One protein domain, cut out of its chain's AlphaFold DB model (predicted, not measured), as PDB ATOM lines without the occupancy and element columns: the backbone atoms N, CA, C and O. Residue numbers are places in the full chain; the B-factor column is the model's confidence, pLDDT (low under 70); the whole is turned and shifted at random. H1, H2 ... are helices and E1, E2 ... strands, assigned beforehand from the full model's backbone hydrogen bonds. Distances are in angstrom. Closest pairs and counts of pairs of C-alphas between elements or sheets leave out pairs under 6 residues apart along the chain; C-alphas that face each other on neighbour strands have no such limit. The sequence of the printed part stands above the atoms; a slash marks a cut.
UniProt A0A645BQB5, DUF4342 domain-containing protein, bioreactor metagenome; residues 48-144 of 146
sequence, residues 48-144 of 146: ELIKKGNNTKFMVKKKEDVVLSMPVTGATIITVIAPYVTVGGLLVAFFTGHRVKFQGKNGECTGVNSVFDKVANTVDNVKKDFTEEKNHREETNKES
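AT A GLANCE: This is residues 48 to 144 of the 146 residues of the protein "DUF4342 domain-containing protein" of bioreactor metagenome (UniProt A0A645BQB5). A small, strongly twisted sheet of three strands has one long helix, H4, running past its edge strand E3 and on far beyond it as an arm, with residues 125 to 144 sticking out from the rest. Two helices, H2 and H3, make a V that leads away from the sheet at the end of E2 and back to the start of E3, and the short H1 sits at the end of the sheet where E1 begins. The 97 printed residues have four named helices and three named strands, in the order H1, E1, E2, H2, H3, E3, H4; the sheet runs E2, E1, E3 and is antiparallel throughout. The class is mixed, helices and strands, and the whole is loose, with a radius of gyration of the C-alphas of 18.1 A and spans of 67 by 29 by 20 A, the arm of H4 making the length.

IN THESE COORDINATES: In the sheet, E1 is residues 56 to 62, 19.5 A from first to last C-alpha, beginning at C-alpha 56 at (-10.846, -31.501, 4.150). E2 is residues 65 to 71, 17.4 A long, and E3 is residues 99 to 104, 16.5 A long. H4 is residues 110 to 140, 45.8 A from C-alpha 110 at (-21.128, -36.753, 7.397) to C-alpha 140 at (-51.663, -39.194, -26.642). H2 is residues 72 to 81, 14.3 A, and H3 is residues 83 to 95, 18.6 A. H1, residues 48 to 54, is 9.9 A long and begins at C-alpha 48 at (-7.365, -24.533, 13.659).

HOW THE PARTS SIT: E1 is the inner strand, and E2 and E3 are the edge strands. E1 and E3 are antiparallel, with 155 degrees between their directions; N 59 and O 101 are 2.8 A apart, within hydrogen-bond range. E2 and E1, a hairpin, are antiparallel at 159 degrees; N 58 and O 70 are within hydrogen-bond range at 2.7 A. H4 is on the sheet but only grazes it, with residues 110 to 120; its closest C-alphas to E3 are those of Asn 113 and Lys 101, 5.6 A apart. H2 is on the sheet at a height over the sheet of 11.2 A and stands up from it, its line rising 57 degrees out of the local plane. Dropped onto that plane, 4 of its 10 C-alphas fall on E2 and 2 on E1; it lies over E2, and only just not over E1. H2 and H3 only just touch, with 3 pairs of C-alphas within 8 A, and they touch only at the corner by their link, H3 with residues 85 to 86 alone. The closest C-alphas are those of Thr 79 and Thr 86, 5.7 A apart, and the two helices run opposite ways at a steep tilt of 60 degrees. H3 is on the sheet but only grazes it, with residues 90 to 94. E2, H2, H3 and E3 form a split strand-helix-strand unit, two strands that run the same way with E1 between them, and its crossover is right-handed. H1 only grazes the sheet, with residues 50 to 54, and touches H2 about perpendicular, at 83 degrees; the C-alphas of Gly 53 and Thr 73 are closest, 5.0 A. H3 and H4 are only just apart, 8.1 A at the closest. Every O i to N i+4 pair is within hydrogen-bond range in H1, H2 and H3; in H4, 24 of 27 are.

THE WHOLE: The C-alphas of Glu 48 and Ser 144, the two farthest apart, are 67.7 A apart. Residues 80 to 85, of which 83 to 85 belong to H3, and residues 125 to 144, of which 125 to 140 belong to H4, stand free; the body without them spans 36 by 24 by 19 A. The printed part has no cut, and the six links between named elements are tight. The mean pLDDT of the printed part is 81.0; residues 105 to 110 and 130 to 144 are under 70.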
ATOM      1  N   GLU A  48      -6.622 -23.267  13.606       83.69
ATOM      2  CA  GLU A  48      -7.365 -24.533  13.659       83.69
ATOM      3  C   GLU A  48      -8.231 -24.748  12.414       83.69
ATOM      4  O   GLU A  48      -8.187 -25.830  11.824       83.69
ATOM      5  N   LEU A  49      -8.949 -23.721  11.954       82.62
ATOM      6  CA  LEU A  49      -9.758 -23.778  10.734       82.62
ATOM      7  C   LEU A  49      -8.905 -24.020   9.488       82.62
ATOM      8  O   LEU A  49      -9.315 -24.785   8.621       82.62
ATOM      9  N   ILE A  50      -7.707 -23.442   9.398       83.94
ATOM     10  CA  ILE A  50      -6.777 -23.692   8.289       83.94
ATOM     11  C   ILE A  50      -6.279 -25.137   8.335       83.94
ATOM     12  O   ILE A  50      -6.297 -25.818   7.311       83.94
ATOM     13  N   LYS A  51      -5.885 -25.649   9.509       85.19
ATOM     14  CA  LYS A  51      -5.460 -27.052   9.659       85.19
ATOM     15  C   LYS A  51      -6.590 -28.033   9.324       85.19
ATOM     16  O   LYS A  51      -6.359 -29.010   8.608       85.19
ATOM     17  N   LYS A  52      -7.813 -27.766   9.796       83.69
ATOM     18  CA  LYS A  52      -9.003 -28.592   9.533       83.69
ATOM     19  C   LYS A  52      -9.463 -28.490   8.076       83.69
ATOM     20  O   LYS A  52      -9.776 -29.502   7.450       83.69
ATOM     21  N   GLY A  53      -9.440 -27.284   7.519       84.62
ATOM     22  CA  GLY A  53      -9.809 -26.990   6.138       84.62
ATOM     23  C   GLY A  53      -8.840 -27.594   5.127       84.62
ATOM     24  O   GLY A  53      -9.287 -28.164   4.138       84.62
ATOM     25  N   ASN A  54      -7.531 -27.573   5.398       88.25
ATOM     26  CA  ASN A  54      -6.532 -28.147   4.492       88.25
ATOM     27  C   ASN A  54      -6.580 -29.688   4.455       88.25
ATOM     28  O   ASN A  54      -6.254 -30.311   3.449       88.25
ATOM     29  N   ASN A  55      -7.032 -30.315   5.545       87.06
ATOM     30  CA  ASN A  55      -7.274 -31.759   5.611       87.06
ATOM     31  C   ASN A  55      -8.654 -32.182   5.078       87.06
ATOM     32  O   ASN A  55      -8.914 -33.383   4.991       87.06
ATOM     33  N   THR A  56      -9.524 -31.232   4.724       88.31
ATOM     34  CA  THR A  56     -10.846 -31.501   4.150       88.31
ATOM     35  C   THR A  56     -10.841 -31.155   2.668       88.31
ATOM     36  O   THR A  56     -10.484 -30.046   2.280       88.31
ATOM     37  N   LYS A  57     -11.265 -32.090   1.819       90.19
ATOM     38  CA  LYS A  57     -11.392 -31.884   0.375       90.19
ATOM     39  C   LYS A  57     -12.837 -31.577  -0.003       90.19
ATOM     40  O   LYS A  57     -13.743 -32.336   0.333       90.19
ATOM     41  N   PHE A  58     -13.029 -30.485  -0.729       91.44
ATOM     42  CA  PHE A  58     -14.215 -30.197  -1.518       91.44
ATOM     43  C   PHE A  58     -14.137 -30.967  -2.838       91.44
ATOM     44  O   PHE A  58     -13.131 -30.882  -3.548       91.44
ATOM     45  N   MET A  59     -15.178 -31.731  -3.154       90.50
ATOM     46  CA  MET A  59     -15.237 -32.566  -4.348       90.50
ATOM     47  C   MET A  59     -16.544 -32.351  -5.098       90.50
ATOM     48  O   MET A  59     -17.621 -32.372  -4.503       90.50
ATOM     49  N   VAL A  60     -16.454 -32.232  -6.418       91.31
ATOM     50  CA  VAL A  60     -17.611 -32.236  -7.316       91.31
ATOM     51  C   VAL A  60     -17.523 -33.489  -8.175       91.31
ATOM     52  O   VAL A  60     -16.549 -33.678  -8.903       91.31
ATOM     53  N   LYS A  61     -18.520 -34.365  -8.060       88.75
ATOM     54  CA  LYS A  61     -18.606 -35.629  -8.792       88.75
ATOM     55  C   LYS A  61     -19.649 -35.567  -9.902       88.75
ATOM     56  O   LYS A  61     -20.682 -34.922  -9.734       88.75
ATOM     57  N   LYS A  62     -19.428 -36.298 -10.991       85.19
ATOM     58  CA  LYS A  62     -20.430 -36.556 -12.035       85.19
ATOM     59  C   LYS A  62     -20.495 -38.057 -12.286       85.19
ATOM     60  O   LYS A  62     -19.492 -38.645 -12.669       85.19
ATOM     61  N   LYS A  63     -21.674 -38.659 -12.090       80.19
ATOM     62  CA  LYS A  63     -21.869 -40.122 -12.055       80.19
ATOM     63  C   LYS A  63     -21.021 -40.754 -10.939       80.19
ATOM     64  O   LYS A  63     -21.509 -40.847  -9.820       80.19
ATOM     65  N   GLU A  64     -19.746 -41.042 -11.196       74.44
ATOM     66  CA  GLU A  64     -18.769 -41.513 -10.199       74.44
ATOM     67  C   GLU A  64     -17.396 -40.819 -10.284       74.44
ATOM     68  O   GLU A  64     -16.641 -40.856  -9.308       74.44
ATOM     69  N   ASP A  65     -17.116 -40.091 -11.370       81.06
ATOM     70  CA  ASP A  65     -15.836 -39.420 -11.586       81.06
ATOM     71  C   ASP A  65     -15.747 -38.100 -10.821       81.06
ATOM     72  O   ASP A  65     -16.695 -37.307 -10.770       81.06
ATOM     73  N   VAL A  66     -14.580 -37.851 -10.226       85.75
ATOM     74  CA  VAL A  66     -14.278 -36.601  -9.523       85.75
ATOM     75  C   VAL A  66     -13.802 -35.574 -10.544       85.75
ATOM     76  O   VAL A  66     -12.682 -35.649 -11.034       85.75
ATOM     77  N   VAL A  67     -14.663 -34.605 -10.848       87.88
ATOM     78  CA  VAL A  67     -14.410 -33.568 -11.860       87.88
ATOM     79  C   VAL A  67     -13.625 -32.397 -11.272       87.88
ATOM     80  O   VAL A  67     -12.811 -31.776 -11.945       87.88
ATOM     81  N   LEU A  68     -13.850 -32.107  -9.989       89.44
ATOM     82  CA  LEU A  68     -13.122 -31.093  -9.236       89.44
ATOM     83  C   LEU A  68     -12.764 -31.662  -7.867       89.44
ATOM     84  O   LEU A  68     -13.636 -32.189  -7.175       89.44
ATOM     85  N   SER A  69     -11.500 -31.529  -7.464       90.50
ATOM     86  CA  SER A  69     -11.047 -31.855  -6.111       90.50
ATOM     87  C   SER A  69     -10.087 -30.785  -5.611       90.50
ATOM     88  O   SER A  69      -9.082 -30.506  -6.261       90.50
ATOM     89  N   MET A  70     -10.387 -30.176  -4.466       91.88
ATOM     90  CA  MET A  70      -9.534 -29.146  -3.871       91.88
ATOM     91  C   MET A  70      -9.705 -29.078  -2.351       91.88
ATOM     92  O   MET A  70     -10.755 -29.471  -1.849       91.88
ATOM     93  N   PRO A  71      -8.722 -28.578  -1.586       91.94
ATOM     94  CA  PRO A  71      -8.908 -28.312  -0.163       91.94
ATOM     95  C   PRO A  71     -10.020 -27.283   0.072       91.94
ATOM     96  O   PRO A  71     -10.141 -26.309  -0.676       91.94
ATOM     97  N   VAL A  72     -10.796 -27.454   1.142       91.19
ATOM     98  CA  VAL A  72     -11.894 -26.535   1.496       91.19
ATOM     99  C   VAL A  72     -11.375 -25.121   1.729       91.19
ATOM    100  O   VAL A  72     -12.032 -24.167   1.334       91.19
ATOM    101  N   THR A  73     -10.163 -24.970   2.270       90.62
ATOM    102  CA  THR A  73      -9.525 -23.655   2.432       90.62
ATOM    103  C   THR A  73      -9.455 -22.886   1.110       90.62
ATOM    104  O   THR A  73      -9.792 -21.706   1.077       90.62
ATOM    105  N   GLY A  74      -9.084 -23.552   0.010       92.31
ATOM    106  CA  GLY A  74      -9.041 -22.926  -1.313       92.31
ATOM    107  C   GLY A  74     -10.431 -22.538  -1.816       92.31
ATOM    108  O   GLY A  74     -10.621 -21.427  -2.302       92.31
ATOM    109  N   ALA A  75     -11.419 -23.420  -1.635       91.88
ATOM    110  CA  ALA A  75     -12.804 -23.139  -2.011       91.88
ATOM    111  C   ALA A  75     -13.373 -21.926  -1.246       91.88
ATOM    112  O   ALA A  75     -14.026 -21.068  -1.843       91.88
ATOM    113  N   THR A  76     -13.073 -21.800   0.050       92.62
ATOM    114  CA  THR A  76     -13.476 -20.646   0.865       92.62
ATOM    115  C   THR A  76     -12.829 -19.355   0.373       92.62
ATOM    116  O   THR A  76     -13.526 -18.360   0.212       92.62
ATOM    117  N   ILE A  77     -11.525 -19.364   0.071       93.88
ATOM    118  CA  ILE A  77     -10.820 -18.180  -0.450       93.88
ATOM    119  C   ILE A  77     -11.443 -17.713  -1.773       93.88
ATOM    120  O   ILE A  77     -11.752 -16.533  -1.918       93.88
ATOM    121  N   ILE A  78     -11.703 -18.634  -2.707       94.25
ATOM    122  CA  ILE A  78     -12.361 -18.316  -3.986       94.25
ATOM    123  C   ILE A  78     -13.750 -17.725  -3.754       94.25
ATOM    124  O   ILE A  78     -14.122 -16.758  -4.406       94.25
ATOM    125  N   THR A  79     -14.499 -18.267  -2.797       95.06
ATOM    126  CA  THR A  79     -15.844 -17.780  -2.463       95.06
ATOM    127  C   THR A  79     -15.821 -16.352  -1.921       95.06
ATOM    128  O   THR A  79     -16.716 -15.575  -2.236       95.06
ATOM    129  N   VAL A  80     -14.796 -15.989  -1.149       96.31
ATOM    130  CA  VAL A  80     -14.631 -14.621  -0.635       96.31
ATOM    131  C   VAL A  80     -14.219 -13.656  -1.750       96.31
ATOM    132  O   VAL A  80     -14.757 -12.558  -1.826       96.31
ATOM    133  N   ILE A  81     -13.293 -14.061  -2.627       97.31
ATOM    134  CA  ILE A  81     -12.775 -13.208  -3.710       97.31
ATOM    135  C   ILE A  81     -13.803 -13.037  -4.838       97.31
ATOM    136  O   ILE A  81     -13.941 -11.952  -5.397       97.31
ATOM    137  N   ALA A  82     -14.519 -14.105  -5.187       96.25
ATOM    138  CA  ALA A  82     -15.409 -14.164  -6.341       96.25
ATOM    139  C   ALA A  82     -16.759 -14.822  -5.983       96.25
ATOM    140  O   ALA A  82     -17.105 -15.877  -6.527       96.25
ATOM    141  N   PRO A  83     -17.568 -14.197  -5.105       95.25
ATOM    142  CA  PRO A  83     -18.814 -14.788  -4.616       95.25
ATOM    143  C   PRO A  83     -19.812 -15.076  -5.744       95.25
ATOM    144  O   PRO A  83     -20.435 -16.137  -5.764       95.25
ATOM    145  N   TYR A  84     -19.919 -14.180  -6.730       96.50
ATOM    146  CA  TYR A  84     -20.817 -14.359  -7.876       96.50
ATOM    147  C   TYR A  84     -20.429 -15.555  -8.747       96.50
ATOM    148  O   TYR A  84     -21.301 -16.304  -9.191       96.50
ATOM    149  N   VAL A  85     -19.126 -15.769  -8.954       95.44
ATOM    150  CA  VAL A  85     -18.617 -16.912  -9.724       95.44
ATOM    151  C   VAL A  85     -18.933 -18.212  -8.995       95.44
ATOM    152  O   VAL A  85     -19.424 -19.150  -9.618       95.44
ATOM    153  N   THR A  86     -18.729 -18.262  -7.677       93.69
ATOM    154  CA  THR A  86     -19.068 -19.442  -6.874       93.69
ATOM    155  C   THR A  86     -20.561 -19.760  -6.932       93.69
ATOM    156  O   THR A  86     -20.924 -20.914  -7.159       93.69
ATOM    157  N   VAL A  87     -21.435 -18.761  -6.765       94.81
ATOM    158  CA  VAL A  87     -22.893 -18.966  -6.830       94.81
ATOM    159  C   VAL A  87     -23.311 -19.465  -8.214       94.81
ATOM    160  O   VAL A  87     -24.010 -20.473  -8.311       94.81
ATOM    161  N   GLY A  88     -22.840 -18.823  -9.287       95.62
ATOM    162  CA  GLY A  88     -23.122 -19.258 -10.657       95.62
ATOM    163  C   GLY A  88     -22.599 -20.668 -10.946       95.62
ATOM    164  O   GLY A  88     -23.329 -21.507 -11.470       95.62
ATOM    165  N   GLY A  89     -21.365 -20.966 -10.537       93.44
ATOM    166  CA  GLY A  89     -20.742 -22.279 -10.703       93.44
ATOM    167  C   GLY A  89     -21.489 -23.388  -9.961       93.44
ATOM    168  O   GLY A  89     -21.703 -24.461 -10.522       93.44
ATOM    169  N   LEU A  90     -21.952 -23.120  -8.735       90.69
ATOM    170  CA  LEU A  90     -22.792 -24.052  -7.983       90.69
ATOM    171  C   LEU A  90     -24.125 -24.295  -8.692       90.69
ATOM    172  O   LEU A  90     -24.494 -25.452  -8.877       90.69
ATOM    173  N   LEU A  91     -24.823 -23.244  -9.136       90.69
ATOM    174  CA  LEU A  91     -26.084 -23.385  -9.874       90.69
ATOM    175  C   LEU A  91     -25.901 -24.246 -11.129       90.69
ATOM    176  O   LEU A  91     -26.641 -25.209 -11.332       90.69
ATOM    177  N   VAL A  92     -24.879 -23.956 -11.938       90.88
ATOM    178  CA  VAL A  92     -24.562 -24.742 -13.139       90.88
ATOM    179  C   VAL A  92     -24.258 -26.194 -12.774       90.88
ATOM    180  O   VAL A  92     -24.792 -27.103 -13.415       90.88
ATOM    181  N   ALA A  93     -23.457 -26.435 -11.733       88.38
ATOM    182  CA  ALA A  93     -23.147 -27.778 -11.250       88.38
ATOM    183  C   ALA A  93     -24.420 -28.541 -10.840       88.38
ATOM    184  O   ALA A  93     -24.587 -29.698 -11.230       88.38
ATOM    185  N   PHE A  94     -25.355 -27.891 -10.141       83.38
ATOM    186  CA  PHE A  94     -26.632 -28.489  -9.752       83.38
ATOM    187  C   PHE A  94     -27.499 -28.867 -10.962       83.38
ATOM    188  O   PHE A  94     -27.940 -30.014 -11.060       83.38
ATOM    189  N   PHE A  95     -27.704 -27.958 -11.920       83.56
ATOM    190  CA  PHE A  95     -28.540 -28.237 -13.099       83.56
ATOM    191  C   PHE A  95     -27.978 -29.361 -13.975       83.56
ATOM    192  O   PHE A  95     -28.714 -30.244 -14.434       83.56
ATOM    193  N   THR A  96     -26.658 -29.376 -14.144       82.75
ATOM    194  CA  THR A  96     -25.941 -30.396 -14.921       82.75
ATOM    195  C   THR A  96     -25.825 -31.748 -14.200       82.75
ATOM    196  O   THR A  96     -25.285 -32.696 -14.771       82.75
ATOM    197  N   GLY A  97     -26.374 -31.875 -12.986       79.50
ATOM    198  CA  GLY A  97     -26.436 -33.135 -12.239       79.50
ATOM    199  C   GLY A  97     -25.133 -33.507 -11.534       79.50
ATOM    200  O   GLY A  97     -24.899 -34.683 -11.260       79.50
ATOM    201  N   HIS A  98     -24.270 -32.533 -11.246       87.00
ATOM    202  CA  HIS A  98     -23.090 -32.773 -10.429       87.00
ATOM    203  C   HIS A  98     -23.466 -32.890  -8.947       87.00
ATOM    204  O   HIS A  98     -24.420 -32.284  -8.456       87.00
ATOM    205  N   ARG A  99     -22.689 -33.688  -8.220       84.50
ATOM    206  CA  ARG A  99     -22.855 -33.967  -6.793       84.50
ATOM    207  C   ARG A  99     -21.694 -33.377  -6.019       84.50
ATOM    208  O   ARG A  99     -20.546 -33.755  -6.236       84.50
ATOM    209  N   VAL A 100     -22.000 -32.477  -5.099       89.25
ATOM    210  CA  VAL A 100     -21.011 -31.865  -4.215       89.25
ATOM    211  C   VAL A 100     -20.823 -32.746  -2.979       89.25
ATOM    212  O   VAL A 100     -21.802 -33.164  -2.368       89.25
ATOM    213  N   LYS A 101     -19.574 -33.043  -2.604       86.94
ATOM    214  CA  LYS A 101     -19.217 -33.834  -1.416       86.94
ATOM    215  C   LYS A 101     -18.013 -33.234  -0.694       86.94
ATOM    216  O   LYS A 101     -17.085 -32.742  -1.331       86.94
ATOM    217  N   PHE A 102     -17.994 -33.352   0.631       89.00
ATOM    218  CA  PHE A 102     -16.863 -32.966   1.471       89.00
ATOM    219  C   PHE A 102     -16.238 -34.215   2.098       89.00
ATOM    220  O   PHE A 102     -16.933 -35.068   2.650       89.00
ATOM    221  N   GLN A 103     -14.920 -34.363   1.998       83.81
ATOM    222  CA  GLN A 103     -14.203 -35.519   2.538       83.81
ATOM    223  C   GLN A 103     -13.052 -35.052   3.425       83.81
ATOM    224  O   GLN A 103     -12.040 -34.551   2.939       83.81
ATOM    225  N   GLY A 104     -13.227 -35.199   4.738       82.25
ATOM    226  CA  GLY A 104     -12.174 -35.022   5.739       82.25
ATOM    227  C   GLY A 104     -11.500 -36.351   6.089       82.25
ATOM    228  O   GLY A 104     -12.104 -37.413   5.941       82.25
ATOM    229  N   LYS A 105     -10.263 -36.295   6.594       68.44
ATOM    230  CA  LYS A 105      -9.437 -37.476   6.927       68.44
ATOM    231  C   LYS A 105     -10.055 -38.452   7.949       68.44
ATOM    232  O   LYS A 105      -9.687 -39.617   7.929       68.44
ATOM    233  N   ASN A 106     -11.016 -38.010   8.768       60.25
ATOM    234  CA  ASN A 106     -11.634 -38.825   9.828       60.25
ATOM    235  C   ASN A 106     -13.156 -39.031   9.657       60.25
ATOM    236  O   ASN A 106     -13.836 -39.378  10.615       60.25
ATOM    237  N   GLY A 107     -13.734 -38.754   8.482       61.38
ATOM    238  CA  GLY A 107     -15.193 -38.865   8.292       61.38
ATOM    239  C   GLY A 107     -16.025 -37.767   8.983       61.38
ATOM    240  O   GLY A 107     -17.248 -37.816   8.958       61.38
ATOM    241  N   GLU A 108     -15.383 -36.725   9.523       61.75
ATOM    242  CA  GLU A 108     -15.987 -35.570  10.224       61.75
ATOM    243  C   GLU A 108     -16.958 -34.698   9.387       61.75
ATOM    244  O   GLU A 108     -17.424 -33.661   9.853       61.75
ATOM    245  N   CYS A 109     -17.291 -35.085   8.153       60.53
ATOM    246  CA  CYS A 109     -18.128 -34.295   7.240       60.53
ATOM    247  C   CYS A 109     -19.493 -34.935   6.933       60.53
ATOM    248  O   CYS A 109     -20.219 -34.433   6.074       60.53
ATOM    249  N   THR A 110     -19.870 -36.012   7.631       63.00
ATOM    250  CA  THR A 110     -21.128 -36.753   7.397       63.00
ATOM    251  C   THR A 110     -22.366 -35.853   7.436       63.00
ATOM    252  O   THR A 110     -23.243 -35.981   6.584       63.00
ATOM    253  N   GLY A 111     -22.414 -34.887   8.361       75.56
ATOM    254  CA  GLY A 111     -23.532 -33.945   8.475       75.56
ATOM    255  C   GLY A 111     -23.740 -33.102   7.214       75.56
ATOM    256  O   GLY A 111     -24.845 -33.053   6.681       75.56
ATOM    257  N   VAL A 112     -22.673 -32.500   6.682       82.88
ATOM    258  CA  VAL A 112     -22.749 -31.640   5.488       82.88
ATOM    259  C   VAL A 112     -23.027 -32.466   4.233       82.88
ATOM    260  O   VAL A 112     -23.860 -32.076   3.417       82.88
ATOM    261  N   ASN A 113     -22.408 -33.642   4.104       86.19
ATOM    262  CA  ASN A 113     -22.655 -34.525   2.963       86.19
ATOM    263  C   ASN A 113     -24.122 -34.963   2.894       86.19
ATOM    264  O   ASN A 113     -24.695 -34.968   1.810       86.19
ATOM    265  N   SER A 114     -24.758 -35.222   4.042       84.38
ATOM    266  CA  SER A 114     -26.174 -35.603   4.091       84.38
ATOM    267  C   SER A 114     -27.121 -34.517   3.563       84.38
ATOM    268  O   SER A 114     -28.146 -34.837   2.966       84.38
ATOM    269  N   VAL A 115     -26.785 -33.232   3.739       87.88
ATOM    270  CA  VAL A 115     -27.584 -32.117   3.205       87.88
ATOM    271  C   VAL A 115     -27.482 -32.089   1.685       87.88
ATOM    272  O   VAL A 115     -28.500 -32.023   1.000       87.88
ATOM    273  N   PHE A 116     -26.265 -32.199   1.153       86.69
ATOM    274  CA  PHE A 116     -26.059 -32.237  -0.292       86.69
ATOM    275  C   PHE A 116     -26.675 -33.485  -0.936       86.69
ATOM    276  O   PHE A 116     -27.248 -33.368  -2.017       86.69
ATOM    277  N   ASP A 117     -26.644 -34.641  -0.267       87.19
ATOM    278  CA  ASP A 117     -27.296 -35.869  -0.739       87.19
ATOM    279  C   ASP A 117     -28.836 -35.748  -0.722       87.19
ATOM    280  O   ASP A 117     -29.504 -36.196  -1.654       87.19
ATOM    281  N   LYS A 118     -29.429 -35.076   0.276       87.56
ATOM    282  CA  LYS A 118     -30.876 -34.779   0.287       87.56
ATOM    283  C   LYS A 118     -31.281 -33.886  -0.882       87.56
ATOM    284  O   LYS A 118     -32.215 -34.222  -1.600       87.56
ATOM    285  N   VAL A 119     -30.556 -32.787  -1.096       86.38
ATOM    286  CA  VAL A 119     -30.807 -31.862  -2.216       86.38
ATOM    287  C   VAL A 119     -30.668 -32.591  -3.552       86.38
ATOM    288  O   VAL A 119     -31.507 -32.442  -4.435       86.38
ATOM    289  N   ALA A 120     -29.638 -33.425  -3.683       84.81
ATOM    290  CA  ALA A 120     -29.430 -34.285  -4.835       84.81
ATOM    291  C   ALA A 120     -30.629 -35.201  -5.125       84.81
ATOM    292  O   ALA A 120     -31.109 -35.222  -6.258       84.81
ATOM    293  N   ASN A 121     -31.131 -35.904  -4.106       84.00
ATOM    294  CA  ASN A 121     -32.282 -36.799  -4.237       84.00
ATOM    295  C   ASN A 121     -33.564 -36.039  -4.599       84.00
ATOM    296  O   ASN A 121     -34.322 -36.491  -5.454       84.00
ATOM    297  N   THR A 122     -33.806 -34.870  -4.000       85.81
ATOM    298  CA  THR A 122     -34.954 -34.022  -4.355       85.81
ATOM    299  C   THR A 122     -34.906 -33.608  -5.825       85.81
ATOM    300  O   THR A 122     -35.909 -33.726  -6.521       85.81
ATOM    301  N   VAL A 123     -33.742 -33.183  -6.324       80.25
ATOM    302  CA  VAL A 123     -33.574 -32.799  -7.736       80.25
ATOM    303  C   VAL A 123     -33.756 -33.995  -8.678       80.25
ATOM    304  O   VAL A 123     -34.333 -33.833  -9.752       80.25
ATOM    305  N   ASP A 124     -33.303 -35.189  -8.291       82.38
ATOM    306  CA  ASP A 124     -33.492 -36.399  -9.100       82.38
ATOM    307  C   ASP A 124     -34.957 -36.820  -9.204       82.38
ATOM    308  O   ASP A 124     -35.397 -37.196 -10.287       82.38
ATOM    309  N   ASN A 125     -35.719 -36.740  -8.109       82.19
ATOM    310  CA  ASN A 125     -37.148 -37.061  -8.119       82.19
ATOM    311  C   ASN A 125     -37.929 -36.071  -8.987       82.19
ATOM    312  O   ASN A 125     -38.667 -36.486  -9.870       82.19
ATOM    313  N   VAL A 126     -37.646 -34.773  -8.857       82.06
ATOM    314  CA  VAL A 126     -38.253 -33.742  -9.712       82.06
ATOM    315  C   VAL A 126     -37.937 -33.984 -11.196       82.06
ATOM    316  O   VAL A 126     -38.811 -33.849 -12.046       82.06
ATOM    317  N   LYS A 127     -36.706 -34.394 -11.542       75.94
ATOM    318  CA  LYS A 127     -36.370 -34.757 -12.931       75.94
ATOM    319  C   LYS A 127     -37.136 -35.985 -13.429       75.94
ATOM    320  O   LYS A 127     -37.484 -36.006 -14.608       75.94
ATOM    321  N   LYS A 128     -37.378 -36.990 -12.581       75.44
ATOM    322  CA  LYS A 128     -38.174 -38.175 -12.946       75.44
ATOM    323  C   LYS A 128     -39.618 -37.786 -13.237       75.44
ATOM    324  O   LYS A 128     -40.092 -38.094 -14.324       75.44
ATOM    325  N   ASP A 129     -40.236 -37.000 -12.364       73.12
ATOM    326  CA  ASP A 129     -41.630 -36.568 -12.512       73.12
ATOM    327  C   ASP A 129     -41.841 -35.727 -13.790       73.12
ATOM    328  O   ASP A 129     -42.787 -35.948 -14.541       73.12
ATOM    329  N   PHE A 130     -40.900 -34.832 -14.127       66.69
ATOM    330  CA  PHE A 130     -40.953 -34.053 -15.376       66.69
ATOM    331  C   PHE A 130     -40.652 -34.858 -16.650       66.69
ATOM    332  O   PHE A 130     -40.993 -34.418 -17.752       66.69
ATOM    333  N   THR A 131     -39.963 -35.993 -16.530       63.72
ATOM    334  CA  THR A 131     -39.644 -36.858 -17.676       63.72
ATOM    335  C   THR A 131     -40.784 -37.848 -17.937       63.72
ATOM    336  O   THR A 131     -41.110 -38.100 -19.095       63.72
ATOM    337  N   GLU A 132     -41.449 -38.330 -16.885       60.88
ATOM    338  CA  GLU A 132     -42.631 -39.202 -16.965       60.88
ATOM    339  C   GLU A 132     -43.848 -38.462 -17.559       60.88
ATOM    340  O   GLU A 132     -44.512 -38.995 -18.448       60.88
ATOM    341  N   GLU A 133     -44.089 -37.192 -17.192       55.16
ATOM    342  CA  GLU A 133     -45.175 -36.391 -17.794       55.16
ATOM    343  C   GLU A 133     -44.996 -36.133 -19.303       55.16
ATOM    344  O   GLU A 133     -45.982 -35.961 -20.025       55.16
ATOM    345  N   LYS A 134     -43.756 -36.112 -19.817       53.59
ATOM    346  CA  LYS A 134     -43.503 -35.905 -21.254       53.59
ATOM    347  C   LYS A 134     -43.770 -37.149 -22.095       53.59
ATOM    348  O   LYS A 134     -44.321 -37.008 -23.183       53.59
ATOM    349  N   ASN A 135     -43.463 -38.344 -21.589       55.44
ATOM    350  CA  ASN A 135     -43.742 -39.585 -22.316       55.44
ATOM    351  C   ASN A 135     -45.253 -39.835 -22.473       55.44
ATOM    352  O   ASN A 135     -45.687 -40.265 -23.538       55.44
ATOM    353  N   HIS A 136     -46.079 -39.469 -21.485       53.75
ATOM    354  CA  HIS A 136     -47.534 -39.654 -21.597       53.75
ATOM    355  C   HIS A 136     -48.213 -38.637 -22.544       53.75
ATOM    356  O   HIS A 136     -49.250 -38.923 -23.151       53.75
ATOM    357  N   ARG A 137     -47.605 -37.456 -22.738       53.84
ATOM    358  CA  ARG A 137     -48.070 -36.438 -23.701       53.84
ATOM    359  C   ARG A 137     -47.670 -36.722 -25.150       53.84
ATOM    360  O   ARG A 137     -48.324 -36.210 -26.054       53.84
ATOM    361  N   GLU A 138     -46.618 -37.504 -25.387       54.44
ATOM    362  CA  GLU A 138     -46.205 -37.886 -26.746       54.44
ATOM    363  C   GLU A 138     -46.984 -39.095 -27.289       54.44
ATOM    364  O   GLU A 138     -47.250 -39.142 -28.491       54.44
ATOM    365  N   GLU A 139     -47.434 -40.025 -26.437       52.81
ATOM    366  CA  GLU A 139     -48.308 -41.132 -26.866       52.81
ATOM    367  C   GLU A 139     -49.730 -40.651 -27.211       52.81
ATOM    368  O   GLU A 139     -50.262 -41.000 -28.263       52.81
ATOM    369  N   THR A 140     -50.304 -39.738 -26.418       50.44
ATOM    370  CA  THR A 140     -51.663 -39.194 -26.642       50.44
ATOM    371  C   THR A 140     -51.788 -38.269 -27.860       50.44
ATOM    372  O   THR A 140     -52.889 -38.080 -28.375       50.44
ATOM    373  N   ASN A 141     -50.681 -37.710 -28.362       56.84
ATOM    374  CA  ASN A 141     -50.676 -36.815 -29.529       56.84
ATOM    375  C   ASN A 141     -50.332 -37.531 -30.855       56.84
ATOM    376  O   ASN A 141     -50.391 -36.924 -31.928       56.84
ATOM    377  N   LYS A 142     -49.960 -38.820 -30.786       55.03
ATOM    378  CA  LYS A 142     -49.781 -39.699 -31.952       55.03
ATOM    379  C   LYS A 142     -51.079 -40.399 -32.362       55.03
ATOM    380  O   LYS A 142     -51.302 -40.542 -33.557       55.03
ATOM    381  N   GLU A 143     -51.945 -40.774 -31.417       53.62
ATOM    382  CA  GLU A 143     -53.266 -41.365 -31.719       53.62
ATOM    383  C   GLU A 143     -54.301 -40.352 -32.244       53.62
ATOM    384  O   GLU A 143     -55.290 -40.753 -32.843       53.62
ATOM    385  N   SER A 144     -54.086 -39.044 -32.066       54.97
ATOM    386  CA  SER A 144     -54.989 -37.987 -32.555       54.97
ATOM    387  C   SER A 144     -54.668 -37.468 -33.967       54.97
ATOM    388  O   SER A 144     -55.420 -36.649 -34.493       54.97
TER     389      SER A 144